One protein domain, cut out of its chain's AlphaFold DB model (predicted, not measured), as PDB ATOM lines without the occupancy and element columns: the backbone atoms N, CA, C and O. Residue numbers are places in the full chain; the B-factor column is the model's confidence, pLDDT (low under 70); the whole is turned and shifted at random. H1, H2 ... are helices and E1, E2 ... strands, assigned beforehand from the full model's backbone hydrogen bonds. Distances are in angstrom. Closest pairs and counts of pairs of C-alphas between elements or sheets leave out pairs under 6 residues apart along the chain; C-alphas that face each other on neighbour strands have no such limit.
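What this domain is: This is residues 44 to 202 of the 204 residues of an uncharacterized protein of Enterococcus thailandicus (UniProt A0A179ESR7). A closed barrel of eight antiparallel strands, E1, E2, E3, E4, E5, E8, E9 and E10, makes the main body, and the long strands E4 and E5 run on past its ring at one side, where E7, E6, H1 and H2 gather outside the barrel. A long loop, residues 57 to 78, swings away between E1 and E2, and its residues 68 to 73 stand free. The printed part has 159 residues with ten named strands and two short named helices, in the order E1 E2 E3 E4 E5 H1 H2 E6 E7 E8 E9 E10, and the class is mostly strand. It is compact, with a radius of gyration of the C-alphas of 16.2 A and spans of 45 by 32 by 29 A.

Where its parts are: E1, residues 54 to 56, begins at C-alpha 54 (213.394, 248.987, 178.080). E2 is residues 79 to 87, 24.8 A long, and E3 residues 90 to 97, 23.5 A. E4, residues 100 to 111, spans 32.2 A and bends by 58 degrees at residue 103. E5, residues 117 to 127, spans 28.2 A and bends by 57 degrees at residue 122. H1 is residues 128 to 133, H2 137 to 140, E6 144 to 146 and E7 161 to 164. E8, residues 174 to 181, spans 22.3 A, and E9 is residues 184 to 189. E10, residues 196 to 201, ends at C-alpha 201 (214.277, 244.611, 179.295).

How they stand to each other: Two meanders, each strand the antiparallel neighbour of the one before, run E1 to E5 and E8 to E10. Across the hairpins, N 54 and O 83 of E1 and E2 are 2.8 A apart, N 84 and O 92 of E2 and E3 2.9 A, N 93 and O 105 of E3 and E4 2.9 A, N 110 and O 118 of E4 and E5 2.8 A, N 179 and O 186 of E8 and E9 2.8 A, and N 187 and O 197 of E9 and E10 2.9 A. E5 and E8 are antiparallel neighbours, with N 117 and O 176 2.8 A apart; E10 and E1 close the ring, with N 55 and O 200 at 2.9 A. The pairing of E5 is staggered: E8 is beside its residues 117 to 119 and E7 beside 123 to 127, with N 126 and O 162 2.8 A apart. E6 and E7 meet only at a point, C-alphas 145 and 162 at 4.4 A. H1 is on the sheet, outside the barrel, at a height of 7.0 A, and stands up from it at 74 degrees; its closest C-alphas to E7 are Asp 128 and Tyr 161, 5.5 A. H2 is only just not on the barrel, with 4 pairs of C-alphas within 10 A. In H1 every O i to N i+4 pair is within hydrogen-bond range; H2 is too short for such a pair.

The domain as a whole: The C-alphas farthest apart, Gly 63 and Glu 141, are 48.3 A apart. The printed part has no cut. The links E1 to E2 and E6 to E7 are long. Mean pLDDT of the printed part is 71.4; 57 residues are under 70, among them 51 to 80, 167 to 173 and 188 to 202.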
ATOM      1  N   VAL A  44     228.060 253.129 174.605       79.88
ATOM      2  CA  VAL A  44     227.226 253.180 173.414       79.88
ATOM      3  C   VAL A  44     227.414 254.549 172.759       79.88
ATOM      4  O   VAL A  44     227.166 255.579 173.383       79.88
ATOM      5  N   SER A  45     227.868 254.565 171.505       81.38
ATOM      6  CA  SER A  45     228.105 255.796 170.735       81.38
ATOM      7  C   SER A  45     226.893 256.249 169.909       81.38
ATOM      8  O   SER A  45     226.876 257.383 169.426       81.38
ATOM      9  N   ASP A  46     225.906 255.367 169.735       83.69
ATOM     10  CA  ASP A  46     224.566 255.596 169.187       83.69
ATOM     11  C   ASP A  46     223.652 254.400 169.526       83.69
ATOM     12  O   ASP A  46     224.131 253.341 169.927       83.69
ATOM     13  N   PHE A  47     222.335 254.527 169.371       83.31
ATOM     14  CA  PHE A  47     221.399 253.481 169.808       83.31
ATOM     15  C   PHE A  47     221.220 252.322 168.808       83.31
ATOM     16  O   PHE A  47     220.324 251.506 168.990       83.31
ATOM     17  N   SER A  48     222.080 252.182 167.788       81.94
ATOM     18  CA  SER A  48     221.966 251.097 166.792       81.94
ATOM     19  C   SER A  48     222.127 249.690 167.383       81.94
ATOM     20  O   SER A  48     221.550 248.731 166.875       81.94
ATOM     21  N   ALA A  49     222.894 249.561 168.468       73.62
ATOM     22  CA  ALA A  49     223.093 248.299 169.181       73.62
ATOM     23  C   ALA A  49     221.989 248.000 170.215       73.62
ATOM     24  O   ALA A  49     221.994 246.934 170.833       73.62
ATOM     25  N   VAL A  50     221.063 248.939 170.438       75.44
ATOM     26  CA  VAL A  50     220.023 248.856 171.465       75.44
ATOM     27  C   VAL A  50     218.708 248.485 170.790       75.44
ATOM     28  O   VAL A  50     218.113 249.287 170.080       75.44
ATOM     29  N   ASN A  51     218.254 247.253 171.013       67.19
ATOM     30  CA  ASN A  51     217.032 246.725 170.408       67.19
ATOM     31  C   ASN A  51     215.928 246.553 171.457       67.19
ATOM     32  O   ASN A  51     216.185 246.061 172.555       67.19
ATOM     33  N   GLY A  52     214.693 246.881 171.074       68.69
ATOM     34  CA  GLY A  52     213.500 246.678 171.893       68.69
ATOM     35  C   GLY A  52     213.201 247.815 172.874       68.69
ATOM     36  O   GLY A  52     213.849 248.859 172.879       68.69
ATOM     37  N   LYS A  53     212.173 247.595 173.694       68.88
ATOM     38  CA  LYS A  53     211.697 248.532 174.710       68.88
ATOM     39  C   LYS A  53     212.271 248.175 176.071       68.88
ATOM     40  O   LYS A  53     212.130 247.047 176.532       68.88
ATOM     41  N   PHE A  54     212.846 249.154 176.747       66.31
ATOM     42  CA  PHE A  54     213.394 248.987 178.080       66.31
ATOM     43  C   PHE A  54     212.465 249.640 179.100       66.31
ATOM     44  O   PHE A  54     211.990 250.759 178.897       66.31
ATOM     45  N   TYR A  55     212.203 248.942 180.202       60.97
ATOM     46  CA  TYR A  55     211.447 249.488 181.320       60.97
ATOM     47  C   TYR A  55     212.424 249.911 182.405       60.97
ATOM     48  O   TYR A  55     213.333 249.167 182.787       60.97
ATOM     49  N   LEU A  56     212.256 251.134 182.903       56.06
ATOM     50  CA  LEU A  56     213.084 251.591 184.007       56.06
ATOM     51  C   LEU A  56     212.657 250.858 185.278       56.06
ATOM     52  O   LEU A  56     211.545 251.031 185.767       56.06
ATOM     53  N   SER A  57     213.565 250.039 185.805       46.84
ATOM     54  CA  SER A  57     213.430 249.367 187.095       46.84
ATOM     55  C   SER A  57     214.510 249.891 188.031       46.84
ATOM     56  O   SER A  57     215.668 249.982 187.619       46.84
ATOM     57  N   LYS A  58     214.183 250.173 189.297       45.91
ATOM     58  CA  LYS A  58     215.205 250.465 190.314       45.91
ATOM     59  C   LYS A  58     216.194 249.289 190.391       45.91
ATOM     60  O   LYS A  58     215.773 248.135 190.440       45.91
ATOM     61  N   GLY A  59     217.499 249.561 190.388       37.78
ATOM     62  CA  GLY A  59     218.541 248.533 190.454       37.78
ATOM     63  C   GLY A  59     219.833 249.062 191.076       37.78
ATOM     64  O   GLY A  59     220.200 250.210 190.846       37.78
ATOM     65  N   LYS A  60     220.499 248.225 191.883       35.38
ATOM     66  CA  LYS A  60     221.746 248.525 192.612       35.38
ATOM     67  C   LYS A  60     222.980 248.356 191.708       35.38
ATOM     68  O   LYS A  60     223.090 247.345 191.016       35.38
ATOM     69  N   TYR A  61     223.970 249.251 191.814       35.62
ATOM     70  CA  TYR A  61     225.380 248.943 191.512       35.62
ATOM     71  C   TYR A  61     226.167 248.955 192.818       35.62
ATOM     72  O   TYR A  61     226.033 249.899 193.582       35.62
ATOM     73  N   ARG A  62     227.017 247.951 193.055       36.34
ATOM     74  CA  ARG A  62     227.957 247.894 194.199       36.34
ATOM     75  C   ARG A  62     227.357 247.744 195.608       36.34
ATOM     76  O   ARG A  62     228.029 248.042 196.580       36.34
ATOM     77  N   GLY A  63     226.159 247.174 195.742       33.91
ATOM     78  CA  GLY A  63     225.711 246.612 197.027       33.91
ATOM     79  C   GLY A  63     225.236 247.607 198.090       33.91
ATOM     80  O   GLY A  63     224.831 247.157 199.157       33.91
ATOM     81  N   GLU A  64     225.199 248.908 197.801       31.97
ATOM     82  CA  GLU A  64     224.598 249.905 198.692       31.97
ATOM     83  C   GLU A  64     223.184 250.275 198.233       31.97
ATOM     84  O   GLU A  64     222.882 250.374 197.042       31.97
ATOM     85  N   GLU A  65     222.288 250.405 199.204       34.22
ATOM     86  CA  GLU A  65     220.909 250.845 199.036       34.22
ATOM     87  C   GLU A  65     220.853 252.274 199.573       34.22
ATOM     88  O   GLU A  65     221.022 252.481 200.771       34.22
ATOM     89  N   LEU A  66     220.721 253.266 198.688       40.69
ATOM     90  CA  LEU A  66     220.761 254.675 199.075       40.69
ATOM     91  C   LEU A  66     219.497 255.404 198.629       40.69
ATOM     92  O   LEU A  66     219.162 255.485 197.449       40.69
ATOM     93  N   THR A  67     218.813 255.930 199.638       33.81
ATOM     94  CA  THR A  67     217.689 256.857 199.587       33.81
ATOM     95  C   THR A  67     218.205 258.294 199.458       33.81
ATOM     96  O   THR A  67     218.551 258.888 200.474       33.81
ATOM     97  N   SER A  68     218.251 258.865 198.250       30.50
ATOM     98  CA  SER A  68     217.649 260.183 197.953       30.50
ATOM     99  C   SER A  68     217.830 260.600 196.488       30.50
ATOM    100  O   SER A  68     218.796 260.256 195.811       30.50
ATOM    101  N   PHE A  69     216.816 261.320 196.006       42.75
ATOM    102  CA  PHE A  69     216.505 261.630 194.616       42.75
ATOM    103  C   PHE A  69     216.180 263.118 194.500       42.75
ATOM    104  O   PHE A  69     215.010 263.512 194.514       42.75
ATOM    105  N   ASP A  70     217.208 263.943 194.357       32.62
ATOM    106  CA  ASP A  70     217.059 265.392 194.240       32.62
ATOM    107  C   ASP A  70     217.458 265.789 192.807       32.62
ATOM    108  O   ASP A  70     218.580 266.187 192.538       32.62
ATOM    109  N   HIS A  71     216.670 265.512 191.762       32.84
ATOM    110  CA  HIS A  71     215.601 266.424 191.333       32.84
ATOM    111  C   HIS A  71     214.649 265.816 190.278       32.84
ATOM    112  O   HIS A  71     214.046 266.515 189.467       32.84
ATOM    113  N   VAL A  72     214.451 264.504 190.313       32.72
ATOM    114  CA  VAL A  72     213.255 263.848 189.769       32.72
ATOM    115  C   VAL A  72     212.956 262.730 190.755       32.72
ATOM    116  O   VAL A  72     213.779 261.838 190.921       32.72
ATOM    117  N   LYS A  73     211.825 262.766 191.462       30.72
ATOM    118  CA  LYS A  73     211.448 261.653 192.341       30.72
ATOM    119  C   LYS A  73     210.960 260.487 191.473       30.72
ATOM    120  O   LYS A  73     209.772 260.377 191.194       30.72
ATOM    121  N   TRP A  74     211.888 259.630 191.040       39.56
ATOM    122  CA  TRP A  74     211.633 258.363 190.327       39.56
ATOM    123  C   TRP A  74     211.070 257.266 191.258       39.56
ATOM    124  O   TRP A  74     211.011 256.096 190.882       39.56
ATOM    125  N   GLU A  75     210.716 257.616 192.496       34.25
ATOM    126  CA  GLU A  75     210.697 256.660 193.599       34.25
ATOM    127  C   GLU A  75     209.319 256.159 194.026       34.25
ATOM    128  O   GLU A  75     209.270 255.027 194.492       34.25
ATOM    129  N   ASP A  76     208.231 256.909 193.809       34.78
ATOM    130  CA  ASP A  76     206.936 256.629 194.462       34.78
ATOM    131  C   ASP A  76     205.724 256.868 193.550       34.78
ATOM    132  O   ASP A  76     204.838 257.664 193.860       34.78
ATOM    133  N   THR A  77     205.653 256.228 192.385       34.53
ATOM    134  CA  THR A  77     204.469 256.407 191.533       34.53
ATOM    135  C   THR A  77     204.008 255.094 190.922       34.53
ATOM    136  O   THR A  77     204.828 254.290 190.494       34.53
ATOM    137  N   GLU A  78     202.691 254.918 190.789       44.22
ATOM    138  CA  GLU A  78     202.009 253.893 189.969       44.22
ATOM    139  C   GLU A  78     202.395 253.954 188.466       44.22
ATOM    140  O   GLU A  78     201.724 253.387 187.601       44.22
ATOM    141  N   LYS A  79     203.458 254.698 188.130       53.56
ATOM    142  CA  LYS A  79     203.863 255.076 186.787       53.56
ATOM    143  C   LYS A  79     204.934 254.130 186.274       53.56
ATOM    144  O   LYS A  79     205.996 253.996 186.878       53.56
ATOM    145  N   LYS A  80     204.698 253.530 185.110       63.88
ATOM    146  CA  LYS A  80     205.727 252.807 184.356       63.88
ATOM    147  C   LYS A  80     206.429 253.778 183.414       63.88
ATOM    148  O   LYS A  80     205.770 254.512 182.681       63.88
ATOM    149  N   LEU A  81     207.757 253.770 183.420       70.38
ATOM    150  CA  LEU A  81     208.571 254.553 182.494       70.38
ATOM    151  C   LEU A  81     209.183 253.631 181.445       70.38
ATOM    152  O   LEU A  81     209.729 252.575 181.769       70.38
ATOM    153  N   SER A  82     209.077 254.048 180.191       75.31
ATOM    154  CA  SER A  82     209.630 253.349 179.036       75.31
ATOM    155  C   SER A  82     210.806 254.118 178.453       75.31
ATOM    156  O   SER A  82     210.852 255.348 178.493       75.31
ATOM    157  N   PHE A  83     211.734 253.371 177.878       81.75
ATOM    158  CA  PHE A  83     212.776 253.866 177.003       81.75
ATOM    159  C   PHE A  83     212.737 253.032 175.725       81.75
ATOM    160  O   PHE A  83     212.961 251.822 175.765       81.75
ATOM    161  N   SER A  84     212.447 253.671 174.594       85.25
ATOM    162  CA  SER A  84     212.385 253.008 173.293       85.25
ATOM    163  C   SER A  84     213.264 253.752 172.292       85.25
ATOM    164  O   SER A  84     212.938 254.886 171.931       85.25
ATOM    165  N   PRO A  85     214.361 253.151 171.803       85.19
ATOM    166  CA  PRO A  85     215.024 253.634 170.600       85.19
ATOM    167  C   PRO A  85     214.025 253.662 169.441       85.19
ATOM    168  O   PRO A  85     213.287 252.700 169.231       85.19
ATOM    169  N   ILE A  86     213.982 254.777 168.716       87.00
ATOM    170  CA  ILE A  86     213.197 254.915 167.481       87.00
ATOM    171  C   ILE A  86     214.105 254.589 166.293       87.00
ATOM    172  O   ILE A  86     213.750 253.809 165.415       87.00
ATOM    173  N   ASP A  87     215.303 255.175 166.302       87.75
ATOM    174  CA  ASP A  87     216.385 254.907 165.363       87.75
ATOM    175  C   ASP A  87     217.745 255.118 166.058       87.75
ATOM    176  O   ASP A  87     217.818 255.303 167.274       87.75
ATOM    177  N   LYS A  88     218.844 255.100 165.293       87.50
ATOM    178  CA  LYS A  88     220.210 255.283 165.820       87.50
ATOM    179  C   LYS A  88     220.406 256.573 166.635       87.50
ATOM    180  O   LYS A  88     221.278 256.618 167.496       87.50
ATOM    181  N   SER A  89     219.639 257.616 166.336       89.19
ATOM    182  CA  SER A  89     219.805 258.988 166.823       89.19
ATOM    183  C   SER A  89     218.568 259.575 167.501       89.19
ATOM    184  O   SER A  89     218.613 260.725 167.936       89.19
ATOM    185  N   HIS A  90     217.481 258.813 167.609       89.75
ATOM    186  CA  HIS A  90     216.248 259.259 168.243       89.75
ATOM    187  C   HIS A  90     215.746 258.241 169.252       89.75
ATOM    188  O   HIS A  90     215.765 257.031 169.017       89.75
ATOM    189  N   ILE A  91     215.243 258.756 170.368       88.19
ATOM    190  CA  ILE A  91     214.666 257.954 171.440       88.19
ATOM    191  C   ILE A  91     213.306 258.511 171.845       88.19
ATOM    192  O   ILE A  91     213.059 259.716 171.772       88.19
ATOM    193  N   PHE A  92     212.450 257.622 172.325       88.12
ATOM    194  CA  PHE A  92     211.197 257.945 172.978       88.12
ATOM    195  C   PHE A  92     211.267 257.574 174.459       88.12
ATOM    196  O   PHE A  92     211.727 256.486 174.817       88.12
ATOM    197  N   ILE A  93     210.792 258.478 175.312       85.50
ATOM    198  CA  ILE A  93     210.603 258.237 176.743       85.50
ATOM    199  C   ILE A  93     209.133 258.470 177.069       85.50
ATOM    200  O   ILE A  93     208.673 259.608 177.031       85.50
ATOM    201  N   GLY A  94     208.403 257.406 177.399       82.75
ATOM    202  CA  GLY A  94     206.984 257.462 177.758       82.75
ATOM    203  C   GLY A  94     206.739 257.204 179.244       82.75
ATOM    204  O   GLY A  94     207.373 256.331 179.838       82.75
ATOM    205  N   VAL A  95     205.785 257.931 179.825       82.31
ATOM    206  CA  VAL A  95     205.280 257.780 181.197       82.31
ATOM    207  C   VAL A  95     203.862 257.232 181.146       82.31
ATOM    208  O   VAL A  95     202.976 257.870 180.581       82.31
ATOM    209  N   TYR A  96     203.638 256.072 181.754       80.31
ATOM    210  CA  TYR A  96     202.370 255.353 181.706       80.31
ATOM    211  C   TYR A  96     201.751 255.257 183.098       80.31
ATOM    212  O   TYR A  96     202.433 254.838 184.021       80.31
ATOM    213  N   GLU A  97     200.463 255.556 183.245       79.31
ATOM    214  CA  GLU A  97     199.665 255.304 184.457       79.31
ATOM    215  C   GLU A  97     198.611 254.251 184.105       79.31
ATOM    216  O   GLU A  97     197.966 254.358 183.063       79.31
ATOM    217  N   ASN A  98     198.444 253.208 184.926       78.69
ATOM    218  CA  ASN A  98     197.478 252.128 184.658       78.69
ATOM    219  C   ASN A  98     197.610 251.516 183.244       78.69
ATOM    220  O   ASN A  98     196.620 251.261 182.563       78.69
ATOM    221  N   ASN A  99     198.854 251.310 182.790       76.94
ATOM    222  CA  ASN A  99     199.219 250.838 181.442       76.94
ATOM    223  C   ASN A  99     198.791 251.755 180.276       76.94
ATOM    224  O   ASN A  99     198.908 251.355 179.120       76.94
ATOM    225  N   LYS A 100     198.355 252.990 180.541       83.19
ATOM    226  CA  LYS A 100     198.046 253.994 179.518       83.19
ATOM    227  C   LYS A 100     199.119 255.067 179.488       83.19
ATOM    228  O   LYS A 100     199.496 255.578 180.537       83.19
ATOM    229  N   LEU A 101     199.593 255.433 178.297       86.38
ATOM    230  CA  LEU A 101     200.525 256.551 178.142       86.38
ATOM    231  C   LEU A 101     199.843 257.837 178.627       86.38
ATOM    232  O   LEU A 101     198.742 258.154 178.183       86.38
ATOM    233  N   VAL A 102     200.501 258.573 179.519       87.44
ATOM    234  CA  VAL A 102     200.028 259.855 180.057       87.44
ATOM    235  C   VAL A 102     200.800 261.012 179.444       87.44
ATOM    236  O   VAL A 102     200.174 261.972 178.992       87.44
ATOM    237  N   THR A 103     202.130 260.907 179.403       87.12
ATOM    238  CA  THR A 103     203.028 261.861 178.737       87.12
ATOM    239  C   THR A 103     204.190 261.135 178.073       87.12
ATOM    240  O   THR A 103     204.572 260.056 178.514       87.12
ATOM    241  N   GLY A 104     204.811 261.736 177.065       87.69
ATOM    242  CA  GLY A 104     206.027 261.213 176.454       87.69
ATOM    243  C   GLY A 104     206.874 262.297 175.801       87.69
ATOM    244  O   GLY A 104     206.375 263.371 175.482       87.69
ATOM    245  N   SER A 105     208.152 262.009 175.592       86.62
ATOM    246  CA  SER A 105     209.090 262.907 174.922       86.62
ATOM    247  C   SER A 105     209.838 262.163 173.830       86.62
ATOM    248  O   SER A 105     210.391 261.090 174.080       86.62
ATOM    249  N   THR A 106     209.917 262.772 172.652       89.00
ATOM    250  CA  THR A 106     210.849 262.345 171.603       89.00
ATOM    251  C   THR A 106     212.097 263.204 171.702       89.00
ATOM    252  O   THR A 106     212.001 264.435 171.739       89.00
ATOM    253  N   LEU A 107     213.263 262.568 171.764       88.00
ATOM    254  CA  LEU A 107     214.547 263.244 171.907       88.00
ATOM    255  C   LEU A 107     215.484 262.862 170.764       88.00
ATOM    256  O   LEU A 107     215.562 261.691 170.391       88.00
ATOM    257  N   SER A 108     216.219 263.843 170.249       90.50
ATOM    258  CA  SER A 108     217.358 263.636 169.362       90.50
ATOM    259  C   SER A 108     218.643 263.489 170.181       90.50
ATOM    260  O   SER A 108     218.802 264.079 171.254       90.50
ATOM    261  N   THR A 109     219.572 262.677 169.683       87.75
ATOM    262  CA  THR A 109     220.898 262.495 170.280       87.75
ATOM    263  C   THR A 109     221.934 263.323 169.536       87.75
ATOM    264  O   THR A 109     222.052 263.238 168.313       87.75
ATOM    265  N   ILE A 110     222.757 264.047 170.279       88.06
ATOM    266  CA  ILE A 110     223.880 264.834 169.783       88.06
ATOM    267  C   ILE A 110     225.152 264.181 170.311       88.06
ATOM    268  O   ILE A 110     225.336 264.068 171.522       88.06
ATOM    269  N   LYS A 111     226.044 263.750 169.415       84.69
ATOM    270  CA  LYS A 111     227.337 263.190 169.825       84.69
ATOM    271  C   LYS A 111     228.168 264.260 170.526       84.69
ATOM    272  O   LYS A 111     228.332 265.364 170.011       84.69
ATOM    273  N   GLN A 112     228.707 263.913 171.684       81.81
ATOM    274  CA  GLN A 112     229.611 264.748 172.462       81.81
ATOM    275  C   GLN A 112     230.949 264.031 172.684       81.81
ATOM    276  O   GLN A 112     231.174 262.917 172.204       81.81
ATOM    277  N   LYS A 113     231.876 264.703 173.372       79.00
ATOM    278  CA  LYS A 113     233.198 264.151 173.699       79.00
ATOM    279  C   LYS A 113     233.066 262.926 174.613       79.00
ATOM    280  O   LYS A 113     232.047 262.742 175.268       79.00
ATOM    281  N   ASP A 114     234.085 262.070 174.623       78.69
ATOM    282  CA  ASP A 114     234.211 260.921 175.538       78.69
ATOM    283  C   ASP A 114     233.043 259.914 175.523       78.69
ATOM    284  O   ASP A 114     232.792 259.207 176.506       78.69
ATOM    285  N   ASN A 115     232.373 259.798 174.368       74.88
ATOM    286  CA  ASN A 115     231.190 258.961 174.125       74.88
ATOM    287  C   ASN A 115     229.934 259.394 174.896       74.88
ATOM    288  O   ASN A 115     229.035 258.585 175.112       74.88
ATOM    289  N   TYR A 116     229.856 260.662 175.298       79.75
ATOM    290  CA  TYR A 116     228.609 261.231 175.790       79.75
ATOM    291  C   TYR A 116     227.623 261.473 174.642       79.75
ATOM    292  O   TYR A 116     227.991 261.900 173.544       79.75
ATOM    293  N   LEU A 117     226.348 261.225 174.924       83.94
ATOM    294  CA  LEU A 117     225.214 261.593 174.091       83.94
ATOM    295  C   LEU A 117     224.450 262.713 174.796       83.94
ATOM    296  O   LEU A 117     223.895 262.522 175.879       83.94
ATOM    297  N   GLY A 118     224.426 263.886 174.174       83.25
ATOM    298  CA  GLY A 118     223.514 264.958 174.543       83.25
ATOM    299  C   GLY A 118     222.111 264.610 174.066       83.25
ATOM    300  O   GLY A 118     221.930 264.296 172.895       83.25
ATOM    301  N   LEU A 119     221.121 264.656 174.948       83.81
ATOM    302  CA  LEU A 119     219.719 264.465 174.599       83.81
ATOM    303  C   LEU A 119     219.037 265.821 174.498       83.81
ATOM    304  O   LEU A 119     219.040 266.592 175.458       83.81
ATOM    305  N   LYS A 120     218.441 266.092 173.340       84.94
ATOM    306  CA  LYS A 120     217.673 267.305 173.080       84.94
ATOM    307  C   LYS A 120     216.226 266.926 172.811       84.94
ATOM    308  O   LYS A 120     215.949 266.100 171.948       84.94
ATOM    309  N   GLN A 121     215.298 267.512 173.560       84.25
ATOM    310  CA  GLN A 121     213.876 267.252 173.360       84.25
ATOM    311  C   GLN A 121     213.396 267.915 172.064       84.25
ATOM    312  O   GLN A 121     213.568 269.118 171.884       84.25
ATOM    313  N   GLU A 122     212.782 267.126 171.186       86.94
ATOM    314  CA  GLU A 122     212.239 267.575 169.896       86.94
ATOM    315  C   GLU A 122     210.722 267.765 169.958       86.94
ATOM    316  O   GLU A 122     210.156 268.611 169.275       86.94
ATOM    317  N   SER A 123     210.037 266.968 170.781       88.62
ATOM    318  CA  SER A 123     208.593 267.098 170.972       88.62
ATOM    319  C   SER A 123     208.135 266.526 172.306       88.62
ATOM    320  O   SER A 123     208.843 265.739 172.942       88.62
ATOM    321  N   PHE A 124     206.938 266.938 172.715       89.25
ATOM    322  CA  PHE A 124     206.262 266.464 173.913       89.25
ATOM    323  C   PHE A 124     204.852 265.987 173.574       89.25
ATOM    324  O   PHE A 124     204.086 266.709 172.942       89.25
ATOM    325  N   ILE A 125     204.519 264.775 174.000       90.88
ATOM    326  CA  ILE A 125     203.246 264.097 173.767       90.88
ATOM    327  C   ILE A 125     202.491 264.021 175.090       90.88
ATOM    328  O   ILE A 125     203.072 263.715 176.129       90.88
ATOM    329  N   VAL A 126     201.186 264.266 175.062       89.62
ATOM    330  CA  VAL A 126     200.297 264.152 176.221       89.62
ATOM    331  C   VAL A 126     199.016 263.415 175.847       89.62
ATOM    332  O   VAL A 126     198.520 263.521 174.728       89.62
ATOM    333  N   SER A 127     198.469 262.667 176.797       91.88
ATOM    334  CA  SER A 127     197.123 262.090 176.701       91.88
ATOM    335  C   SER A 127     196.036 263.168 176.735       91.88
ATOM    336  O   SER A 127     196.245 264.257 177.272       91.88
ATOM    337  N   ASP A 128     194.844 262.848 176.232       93.25
ATOM    338  CA  ASP A 128     193.660 263.718 176.293       93.25
ATOM    339  C   ASP A 128     193.302 264.159 177.717       93.25
ATOM    340  O   ASP A 128     192.978 265.323 177.961       93.25
ATOM    341  N   SER A 129     193.412 263.248 178.687       89.94
ATOM    342  CA  SER A 129     193.150 263.563 180.091       89.94
ATOM    343  C   SER A 129     194.155 264.584 180.625       89.94
ATOM    344  O   SER A 129     193.752 265.569 181.246       89.94
ATOM    345  N   TYR A 130     195.451 264.408 180.343       89.44
ATOM    346  CA  TYR A 130     196.490 265.364 180.726       89.44
ATOM    347  C   TYR A 130     196.291 266.712 180.024       89.44
ATOM    348  O   TYR A 130     196.338 267.757 180.674       89.44
ATOM    349  N   TYR A 131     196.015 266.687 178.720       89.69
ATOM    350  CA  TYR A 131     195.764 267.870 177.903       89.69
ATOM    351  C   TYR A 131     194.637 268.734 178.482       89.69
ATOM    352  O   TYR A 131     194.811 269.936 178.670       89.69
ATOM    353  N   LYS A 132     193.506 268.118 178.847       90.06
ATOM    354  CA  LYS A 132     192.331 268.832 179.368       90.06
ATOM    355  C   LYS A 132     192.465 269.283 180.822       90.06
ATOM    356  O   LYS A 132     191.925 270.328 181.170       90.06
ATOM    357  N   SER A 133     193.119 268.489 181.674       86.75
ATOM    358  CA  SER A 133     193.078 268.688 183.135       86.75
ATOM    359  C   SER A 133     194.352 269.265 183.753       86.75
ATOM    360  O   SER A 133     194.271 269.921 184.788       86.75
ATOM    361  N   LYS A 134     195.523 269.023 183.152       84.75
ATOM    362  CA  LYS A 134     196.833 269.385 183.726       84.75
ATOM    363  C   LYS A 134     197.577 270.434 182.906       84.75
ATOM    364  O   LYS A 134     198.383 271.177 183.465       84.75
ATOM    365  N   LEU A 135     197.328 270.510 181.598       83.56
ATOM    366  CA  LEU A 135     197.942 271.525 180.750       83.56
ATOM    367  C   LEU A 135     197.208 272.865 180.901       83.56
ATOM    368  O   LEU A 135     195.985 272.935 180.781       83.56
ATOM    369  N   LYS A 136     197.958 273.943 181.149       84.62
ATOM    370  CA  LYS A 136     197.399 275.302 181.157       84.62
ATOM    371  C   LYS A 136     196.851 275.654 179.773       84.62
ATOM    372  O   LYS A 136     197.481 275.324 178.772       84.62
ATOM    373  N   LYS A 137     195.734 276.389 179.726       84.06
ATOM    374  CA  LYS A 137     195.079 276.802 178.471       84.06
ATOM    375  C   LYS A 137     196.024 277.525 177.509       84.06
ATOM    376  O   LYS A 137     196.047 277.189 176.337       84.06
ATOM    377  N   GLU A 138     196.856 278.430 178.017       83.56
ATOM    378  CA  GLU A 138     197.863 279.157 177.223       83.56
ATOM    379  C   GLU A 138     198.856 278.238 176.490       83.56
ATOM    380  O   GLU A 138     199.348 278.581 175.423       83.56
ATOM    381  N   ASN A 139     199.117 277.041 177.023       82.75
ATOM    382  CA  ASN A 139     200.026 276.082 176.405       82.75
ATOM    383  C   ASN A 139     199.310 275.136 175.436       82.75
ATOM    384  O   ASN A 139     199.979 274.526 174.606       82.75
ATOM    385  N   GLN A 140     197.982 274.994 175.532       86.12
ATOM    386  CA  GLN A 140     197.190 274.081 174.697       86.12
ATOM    387  C   GLN A 140     197.238 274.462 173.214       86.12
ATOM    388  O   GLN A 140     197.272 273.577 172.370       86.12
ATOM    389  N   GLU A 141     197.333 275.757 172.898       85.25
ATOM    390  CA  GLU A 141     197.406 276.258 171.517       85.25
ATOM    391  C   GLU A 141     198.634 275.746 170.748       85.25
ATOM    392  O   GLU A 141     198.614 275.673 169.523       85.25
ATOM    393  N   SER A 142     199.696 275.354 171.460       86.94
ATOM    394  CA  SER A 142     200.914 274.796 170.860       86.94
ATOM    395  C   SER A 142     200.824 273.298 170.542       86.94
ATOM    396  O   SER A 142     201.793 272.727 170.036       86.94
ATOM    397  N   PHE A 143     199.711 272.646 170.891       91.62
ATOM    398  CA  PHE A 143     199.522 271.212 170.713       91.62
ATOM    399  C   PHE A 143     198.548 270.909 169.583       91.62
ATOM    400  O   PHE A 143     197.473 271.491 169.465       91.62
ATOM    401  N   GLU A 144     198.896 269.892 168.811       93.62
ATOM    402  CA  GLU A 144     198.083 269.351 167.732       93.62
ATOM    403  C   GLU A 144     197.685 267.916 168.073       93.62
ATOM    404  O   GLU A 144     198.425 267.198 168.749       93.62
ATOM    405  N   GLN A 145     196.513 267.474 167.618       93.19
ATOM    406  CA  GLN A 145     196.111 266.080 167.794       93.19
ATOM    407  C   GLN A 145     197.029 265.166 166.969       93.19
ATOM    408  O   GLN A 145     197.258 265.405 165.784       93.19
ATOM    409  N   LEU A 146     197.528 264.104 167.596       90.44
ATOM    410  CA  LEU A 146     198.453 263.145 167.003       90.44
ATOM    411  C   LEU A 146     197.726 261.847 166.621       90.44
ATOM    412  O   LEU A 146     196.842 261.390 167.346       90.44
ATOM    413  N   ASP A 147     198.117 261.228 165.503       86.81
ATOM    414  CA  ASP A 147     197.704 259.857 165.177       86.81
ATOM    415  C   ASP A 147     198.458 258.865 166.073       86.81
ATOM    416  O   ASP A 147     199.688 258.792 166.046       86.81
ATOM    417  N   ASN A 148     197.715 258.065 166.836       83.06
ATOM    418  CA  ASN A 148     198.237 257.065 167.765       83.06
ATOM    419  C   ASN A 148     199.248 256.109 167.119       83.06
ATOM    420  O   ASN A 148     200.178 255.674 167.793       83.06
ATOM    421  N   LYS A 149     199.116 255.812 165.816       82.69
ATOM    422  CA  LYS A 149     200.051 254.935 165.085       82.69
ATOM    423  C   LYS A 149     201.468 255.497 164.984       82.69
ATOM    424  O   LYS A 149     202.394 254.763 164.660       82.69
ATOM    425  N   THR A 150     201.632 256.796 165.219       84.75
ATOM    426  CA  THR A 150     202.922 257.491 165.138       84.75
ATOM    427  C   THR A 150     203.636 257.581 166.482       84.75
ATOM    428  O   THR A 150     204.799 257.979 166.519       84.75
ATOM    429  N   ILE A 151     202.969 257.215 167.582       85.75
ATOM    430  CA  ILE A 151     203.559 257.246 168.918       85.75
ATOM    431  C   ILE A 151     204.415 255.988 169.085       85.75
ATOM    432  O   ILE A 151     203.870 254.879 169.056       85.75
ATOM    433  N   PRO A 152     205.740 256.126 169.273       80.94
ATOM    434  CA  PRO A 152     206.586 254.976 169.544       80.94
ATOM    435  C   PRO A 152     206.093 254.270 170.804       80.94
ATOM    436  O   PRO A 152     205.692 254.929 171.760       80.94
ATOM    437  N   ASP A 153     206.135 252.939 170.815       75.38
ATOM    438  CA  ASP A 153     205.811 252.150 172.010       75.38
ATOM    439  C   ASP A 153     204.346 252.270 172.512       75.38
ATOM    440  O   ASP A 153     203.987 251.854 173.620       75.38
ATOM    441  N   LEU A 154     203.450 252.805 171.679       81.38
ATOM    442  CA  LEU A 154     202.015 252.743 171.915       81.38
ATOM    443  C   LEU A 154     201.421 251.563 171.135       81.38
ATOM    444  O   LEU A 154     201.395 251.552 169.905       81.38
ATOM    445  N   THR A 155     200.925 250.551 171.848       69.44
ATOM    446  CA  THR A 155     200.044 249.539 171.246       69.44
ATOM    447  C   THR A 155     198.715 250.180 170.857       69.44
ATOM    448  O   THR A 155     198.352 251.203 171.433       69.44
ATOM    449  N   ALA A 156     197.976 249.575 169.919       66.31
ATOM    450  CA  ALA A 156     196.671 250.071 169.479       66.31
ATOM    451  C   ALA A 156     195.824 250.554 170.672       66.31
ATOM    452  O   ALA A 156     195.463 249.776 171.553       66.31
ATOM    453  N   SER A 157     195.579 251.862 170.709       74.94
ATOM    454  CA  SER A 157     194.822 252.552 171.746       74.94
ATOM    455  C   SER A 157     193.751 253.388 171.063       74.94
ATOM    456  O   SER A 157     194.001 253.968 170.004       74.94
ATOM    457  N   GLU A 158     192.568 253.446 171.663       79.50
ATOM    458  CA  GLU A 158     191.470 254.320 171.234       79.50
ATOM    459  C   GLU A 158     191.571 255.722 171.862       79.50
ATOM    460  O   GLU A 158     190.816 256.626 171.502       79.50
ATOM    461  N   ASP A 159     192.510 255.920 172.794       85.81
ATOM    462  CA  ASP A 159     192.694 257.189 173.496       85.81
ATOM    463  C   ASP A 159     193.241 258.265 172.543       85.81
ATOM    464  O   ASP A 159     194.030 257.980 171.649       85.81
ATOM    465  N   LYS A 160     192.853 259.529 172.736       92.19
ATOM    466  CA  LYS A 160     193.408 260.644 171.952       92.19
ATOM    467  C   LYS A 160     194.704 261.146 172.580       92.19
ATOM    468  O   LYS A 160     194.798 261.279 173.803       92.19
ATOM    469  N   TYR A 161     195.662 261.493 171.729       93.44
ATOM    470  CA  TYR A 161     196.933 262.081 172.128       93.44
ATOM    471  C   TYR A 161     197.183 263.389 171.391       93.44
ATOM    472  O   TYR A 161     196.693 263.610 170.284       93.44
ATOM    473  N   TYR A 162     197.961 264.249 172.030       92.88
ATOM    474  CA  TYR A 162     198.310 265.569 171.539       92.88
ATOM    475  C   TYR A 162     199.822 265.740 171.589       92.88
ATOM    476  O   TYR A 162     200.456 265.300 172.547       92.88
ATOM    477  N   ILE A 163     200.402 266.386 170.582       92.19
ATOM    478  CA  ILE A 163     201.838 266.643 170.476       92.19
ATOM    479  C   ILE A 163     202.110 268.134 170.356       92.19
ATOM    480  O   ILE A 163     201.440 268.829 169.604       92.19
ATOM    481  N   SER A 164     203.141 268.608 171.042       89.69
ATOM    482  CA  SER A 164     203.742 269.912 170.787       89.69
ATOM    483  C   SER A 164     205.170 269.724 170.295       89.69
ATOM    484  O   SER A 164     205.977 269.034 170.928       89.69
ATOM    485  N   LYS A 165     205.476 270.327 169.144       84.81
ATOM    486  CA  LYS A 165     206.844 270.452 168.602       84.81
ATOM    487  C   LYS A 165     207.512 271.747 169.061       84.81
ATOM    488  O   LYS A 165     208.732 271.879 169.015       84.81
ATOM    489  N   THR A 166     206.715 272.699 169.530       72.00
ATOM    490  CA  THR A 166     207.182 273.957 170.097       72.00
ATOM    491  C   THR A 166     207.516 273.697 171.558       72.00
ATOM    492  O   THR A 166     206.717 273.921 172.462       72.00
ATOM    493  N   VAL A 167     208.694 273.126 171.804       60.38
ATOM    494  CA  VAL A 167     209.143 272.846 173.170       60.38
ATOM    495  C   VAL A 167     209.428 274.186 173.867       60.38
ATOM    496  O   VAL A 167     210.536 274.705 173.827       60.38
ATOM    497  N   HIS A 168     208.407 274.769 174.506       52.97
ATOM    498  CA  HIS A 168     208.499 276.010 175.294       52.97
ATOM    499  C   HIS A 168     209.280 275.838 176.609       52.97
ATOM    500  O   HIS A 168     209.473 276.787 177.366       52.97
ATOM    501  N   ILE A 169     209.730 274.618 176.894       51.66
ATOM    502  CA  ILE A 169     210.549 274.272 178.046       51.66
ATOM    503  C   ILE A 169     211.987 274.284 177.541       51.66
ATOM    504  O   ILE A 169     212.375 273.385 176.806       51.66
ATOM    505  N   ASN A 170     212.715 275.350 177.872       47.16
ATOM    506  CA  ASN A 170     214.133 275.579 177.583       47.16
ATOM    507  C   ASN A 170     214.876 274.264 177.242       47.16
ATOM    508  O   ASN A 170     214.943 273.407 178.128       47.16
ATOM    509  N   PRO A 171     215.354 274.047 175.996       55.97
ATOM    510  CA  PRO A 171     215.888 272.760 175.555       55.97
ATOM    511  C   PRO A 171     217.255 272.532 176.196       55.97
ATOM    512  O   PRO A 171     218.303 272.686 175.573       55.97
ATOM    513  N   GLU A 172     217.240 272.210 177.482       64.62
ATOM    514  CA  GLU A 172     218.417 271.840 178.232       64.62
ATOM    515  C   GLU A 172     218.933 270.537 177.628       64.62
ATOM    516  O   GLU A 172     218.298 269.483 177.723       64.62
ATOM    517  N   ILE A 173     220.074 270.627 176.946       69.81
ATOM    518  CA  ILE A 173     220.765 269.449 176.446       69.81
ATOM    519  C   ILE A 173     221.364 268.761 177.661       69.81
ATOM    520  O   ILE A 173     222.320 269.258 178.256       69.81
ATOM    521  N   LYS A 174     220.801 267.610 178.017       74.25
ATOM    522  CA  LYS A 174     221.328 266.788 179.104       74.25
ATOM    523  C   LYS A 174     222.256 265.732 178.539       74.25
ATOM    524  O   LYS A 174     221.887 265.010 177.614       74.25
ATOM    525  N   SER A 175     223.454 265.653 179.097       76.25
ATOM    526  CA  SER A 175     224.507 264.765 178.621       76.25
ATOM    527  C   SER A 175     224.578 263.503 179.458       76.25
ATOM    528  O   SER A 175     224.719 263.557 180.679       76.25
ATOM    529  N   TYR A 176     224.524 262.362 178.779       77.62
ATOM    530  CA  TYR A 176     224.584 261.054 179.416       77.62
ATOM    531  C   TYR A 176     225.551 260.141 178.686       77.62
ATOM    532  O   TYR A 176     225.738 260.252 177.474       77.62
ATOM    533  N   LYS A 177     226.115 259.191 179.417       77.81
ATOM    534  CA  LYS A 177     226.873 258.087 178.848       77.81
ATOM    535  C   LYS A 177     226.078 256.811 179.039       77.81
ATOM    536  O   LYS A 177     225.575 256.539 180.125       77.81
ATOM    537  N   PHE A 178     225.911 256.055 177.965       79.06
ATOM    538  CA  PHE A 178     225.130 254.828 177.989       79.06
ATOM    539  C   PHE A 178     226.048 253.631 177.834       79.06
ATOM    540  O   PHE A 178     227.028 253.694 177.099       79.06
ATOM    541  N   TYR A 179     225.711 252.530 178.486       77.44
ATOM    542  CA  TYR A 179     226.426 251.272 178.372       77.44
ATOM    543  C   TYR A 179     225.441 250.136 178.151       77.44
ATOM    544  O   TYR A 179     224.393 250.087 178.793       77.44
ATOM    545  N   LEU A 180     225.798 249.199 177.278       73.75
ATOM    546  CA  LEU A 180     224.998 248.008 177.027       73.75
ATOM    547  C   LEU A 180     225.700 246.787 177.622       73.75
ATOM    548  O   LEU A 180     226.837 246.476 177.267       73.75
ATOM    549  N   LYS A 181     225.014 246.080 178.523       69.44
ATOM    550  CA  LYS A 181     225.496 244.833 179.126       69.44
ATOM    551  C   LYS A 181     224.441 243.745 178.957       69.44
ATOM    552  O   LYS A 181     223.498 243.643 179.740       69.44
ATOM    553  N   GLY A 182     224.591 242.917 177.926       70.25
ATOM    554  CA  GLY A 182     223.576 241.920 177.584       70.25
ATOM    555  C   GLY A 182     222.243 242.598 177.257       70.25
ATOM    556  O   GLY A 182     222.166 243.355 176.297       70.25
ATOM    557  N   LYS A 183     221.208 242.348 178.069       66.12
ATOM    558  CA  LYS A 183     219.867 242.952 177.926       66.12
ATOM    559  C   LYS A 183     219.642 244.189 178.815       66.12
ATOM    560  O   LYS A 183     218.499 244.588 179.024       66.12
ATOM    561  N   GLN A 184     220.705 244.762 179.382       67.62
ATOM    562  CA  GLN A 184     220.629 245.908 180.292       67.62
ATOM    563  C   GLN A 184     221.219 247.151 179.636       67.62
ATOM    564  O   GLN A 184     222.362 247.112 179.171       67.62
ATOM    565  N   LEU A 185     220.463 248.249 179.651       71.69
ATOM    566  CA  LEU A 185     220.958 249.573 179.293       71.69
ATOM    567  C   LEU A 185     221.242 250.344 180.585       71.69
ATOM    568  O   LEU A 185     220.358 250.527 181.419       71.69
ATOM    569  N   ILE A 186     222.485 250.770 180.759       72.00
ATOM    570  CA  ILE A 186     222.943 251.512 181.934       72.00
ATOM    571  C   ILE A 186     223.187 252.951 181.499       72.00
ATOM    572  O   ILE A 186     223.852 253.178 180.491       72.00
ATOM    573  N   ARG A 187     222.664 253.917 182.252       74.75
ATOM    574  CA  ARG A 187     222.885 255.350 182.030       74.75
ATOM    575  C   ARG A 187     223.740 255.927 183.153       74.75
ATOM    576  O   ARG A 187     223.409 255.752 184.321       74.75
ATOM    577  N   GLU A 188     224.775 256.662 182.783       69.38
ATOM    578  CA  GLU A 188     225.629 257.483 183.643       69.38
ATOM    579  C   GLU A 188     225.372 258.965 183.319       69.38
ATOM    580  O   GLU A 188     225.284 259.344 182.146       69.38
ATOM    581  N   ASN A 189     225.201 259.801 184.345       60.72
ATOM    582  CA  ASN A 189     224.949 261.237 184.204       60.72
ATOM    583  C   ASN A 189     226.264 262.031 184.344       60.72
ATOM    584  O   ASN A 189     227.038 261.756 185.254       60.72
ATOM    585  N   ALA A 190     226.490 263.063 183.523       55.78
ATOM    586  CA  ALA A 190     227.547 264.053 183.787       55.78
ATOM    587  C   ALA A 190     227.023 265.184 184.704       55.78
ATOM    588  O   ALA A 190     225.900 265.626 184.453       55.78
ATOM    589  N   PRO A 191     227.778 265.730 185.689       50.75
ATOM    590  CA  PRO A 191     229.106 265.378 186.203       50.75
ATOM    591  C   PRO A 191     229.074 264.865 187.667       50.75
ATOM    592  O   PRO A 191     229.976 265.175 188.440       50.75
ATOM    593  N   ASP A 192     228.064 264.083 188.055       47.84
ATOM    594  CA  ASP A 192     228.054 263.364 189.338       47.84
ATOM    595  C   ASP A 192     228.490 261.917 189.082       47.84
ATOM    596  O   ASP A 192     227.668 261.056 188.762       47.84
ATOM    597  N   ASN A 193     229.801 261.666 189.203       43.22
ATOM    598  CA  ASN A 193     230.517 260.406 188.915       43.22
ATOM    599  C   ASN A 193     229.964 259.126 189.595       43.22
ATOM    600  O   ASN A 193     230.494 258.035 189.366       43.22
ATOM    601  N   ASP A 194     228.902 259.231 190.395       41.06
ATOM    602  CA  ASP A 194     228.374 258.158 191.235       41.06
ATOM    603  C   ASP A 194     226.894 257.807 190.964       41.06
ATOM    604  O   ASP A 194     226.378 256.845 191.533       41.06
ATOM    605  N   SER A 195     226.201 258.510 190.056       42.28
ATOM    606  CA  SER A 195     224.786 258.233 189.750       42.28
ATOM    607  C   SER A 195     224.601 257.363 188.497       42.28
ATOM    608  O   SER A 195     224.545 257.865 187.371       42.28
ATOM    609  N   TYR A 196     224.440 256.050 188.698       44.25
ATOM    610  CA  TYR A 196     224.139 255.071 187.643       44.25
ATOM    611  C   TYR A 196     222.670 254.636 187.694       44.25
ATOM    612  O   TYR A 196     222.174 254.232 188.743       44.25
ATOM    613  N   TYR A 197     221.988 254.647 186.548       51.66
ATOM    614  CA  TYR A 197     220.609 254.171 186.415       51.66
ATOM    615  C   TYR A 197     220.563 252.905 185.565       51.66
ATOM    616  O   TYR A 197     221.178 252.839 184.499       51.66
ATOM    617  N   TYR A 198     219.803 251.918 186.032       51.56
ATOM    618  CA  TYR A 198     219.622 250.631 185.371       51.56
ATOM    619  C   TYR A 198     218.282 250.592 184.653       51.56
ATOM    620  O   TYR A 198     217.245 250.908 185.232       51.56
ATOM    621  N   VAL A 199     218.299 250.164 183.396       54.38
ATOM    622  CA  VAL A 199     217.088 249.898 182.631       54.38
ATOM    623  C   VAL A 199     217.131 248.444 182.174       54.38
ATOM    624  O   VAL A 199     218.057 248.029 181.472       54.38
ATOM    625  N   ASN A 200     216.152 247.654 182.615       48.84
ATOM    626  CA  ASN A 200     216.034 246.245 182.255       48.84
ATOM    627  C   ASN A 200     215.011 246.074 181.124       48.84
ATOM    628  O   ASN A 200     214.027 246.805 181.018       48.84
ATOM    629  N   TYR A 201     215.248 245.082 180.275       47.91
ATOM    630  CA  TYR A 201     214.277 244.611 179.295       47.91
ATOM    631  C   TYR A 201     213.298 243.630 179.960       47.91
ATOM    632  O   TYR A 201     213.746 242.694 180.624       47.91
ATOM    633  N   GLU A 202     211.991 243.786 179.739       41.38
ATOM    634  CA  GLU A 202     211.050 242.663 179.862       41.38
ATOM    635  C   GLU A 202     210.827 242.080 178.464       41.38
ATOM    636  O   GLU A 202     210.512 242.811 177.523       41.38
TER     637      GLU A 202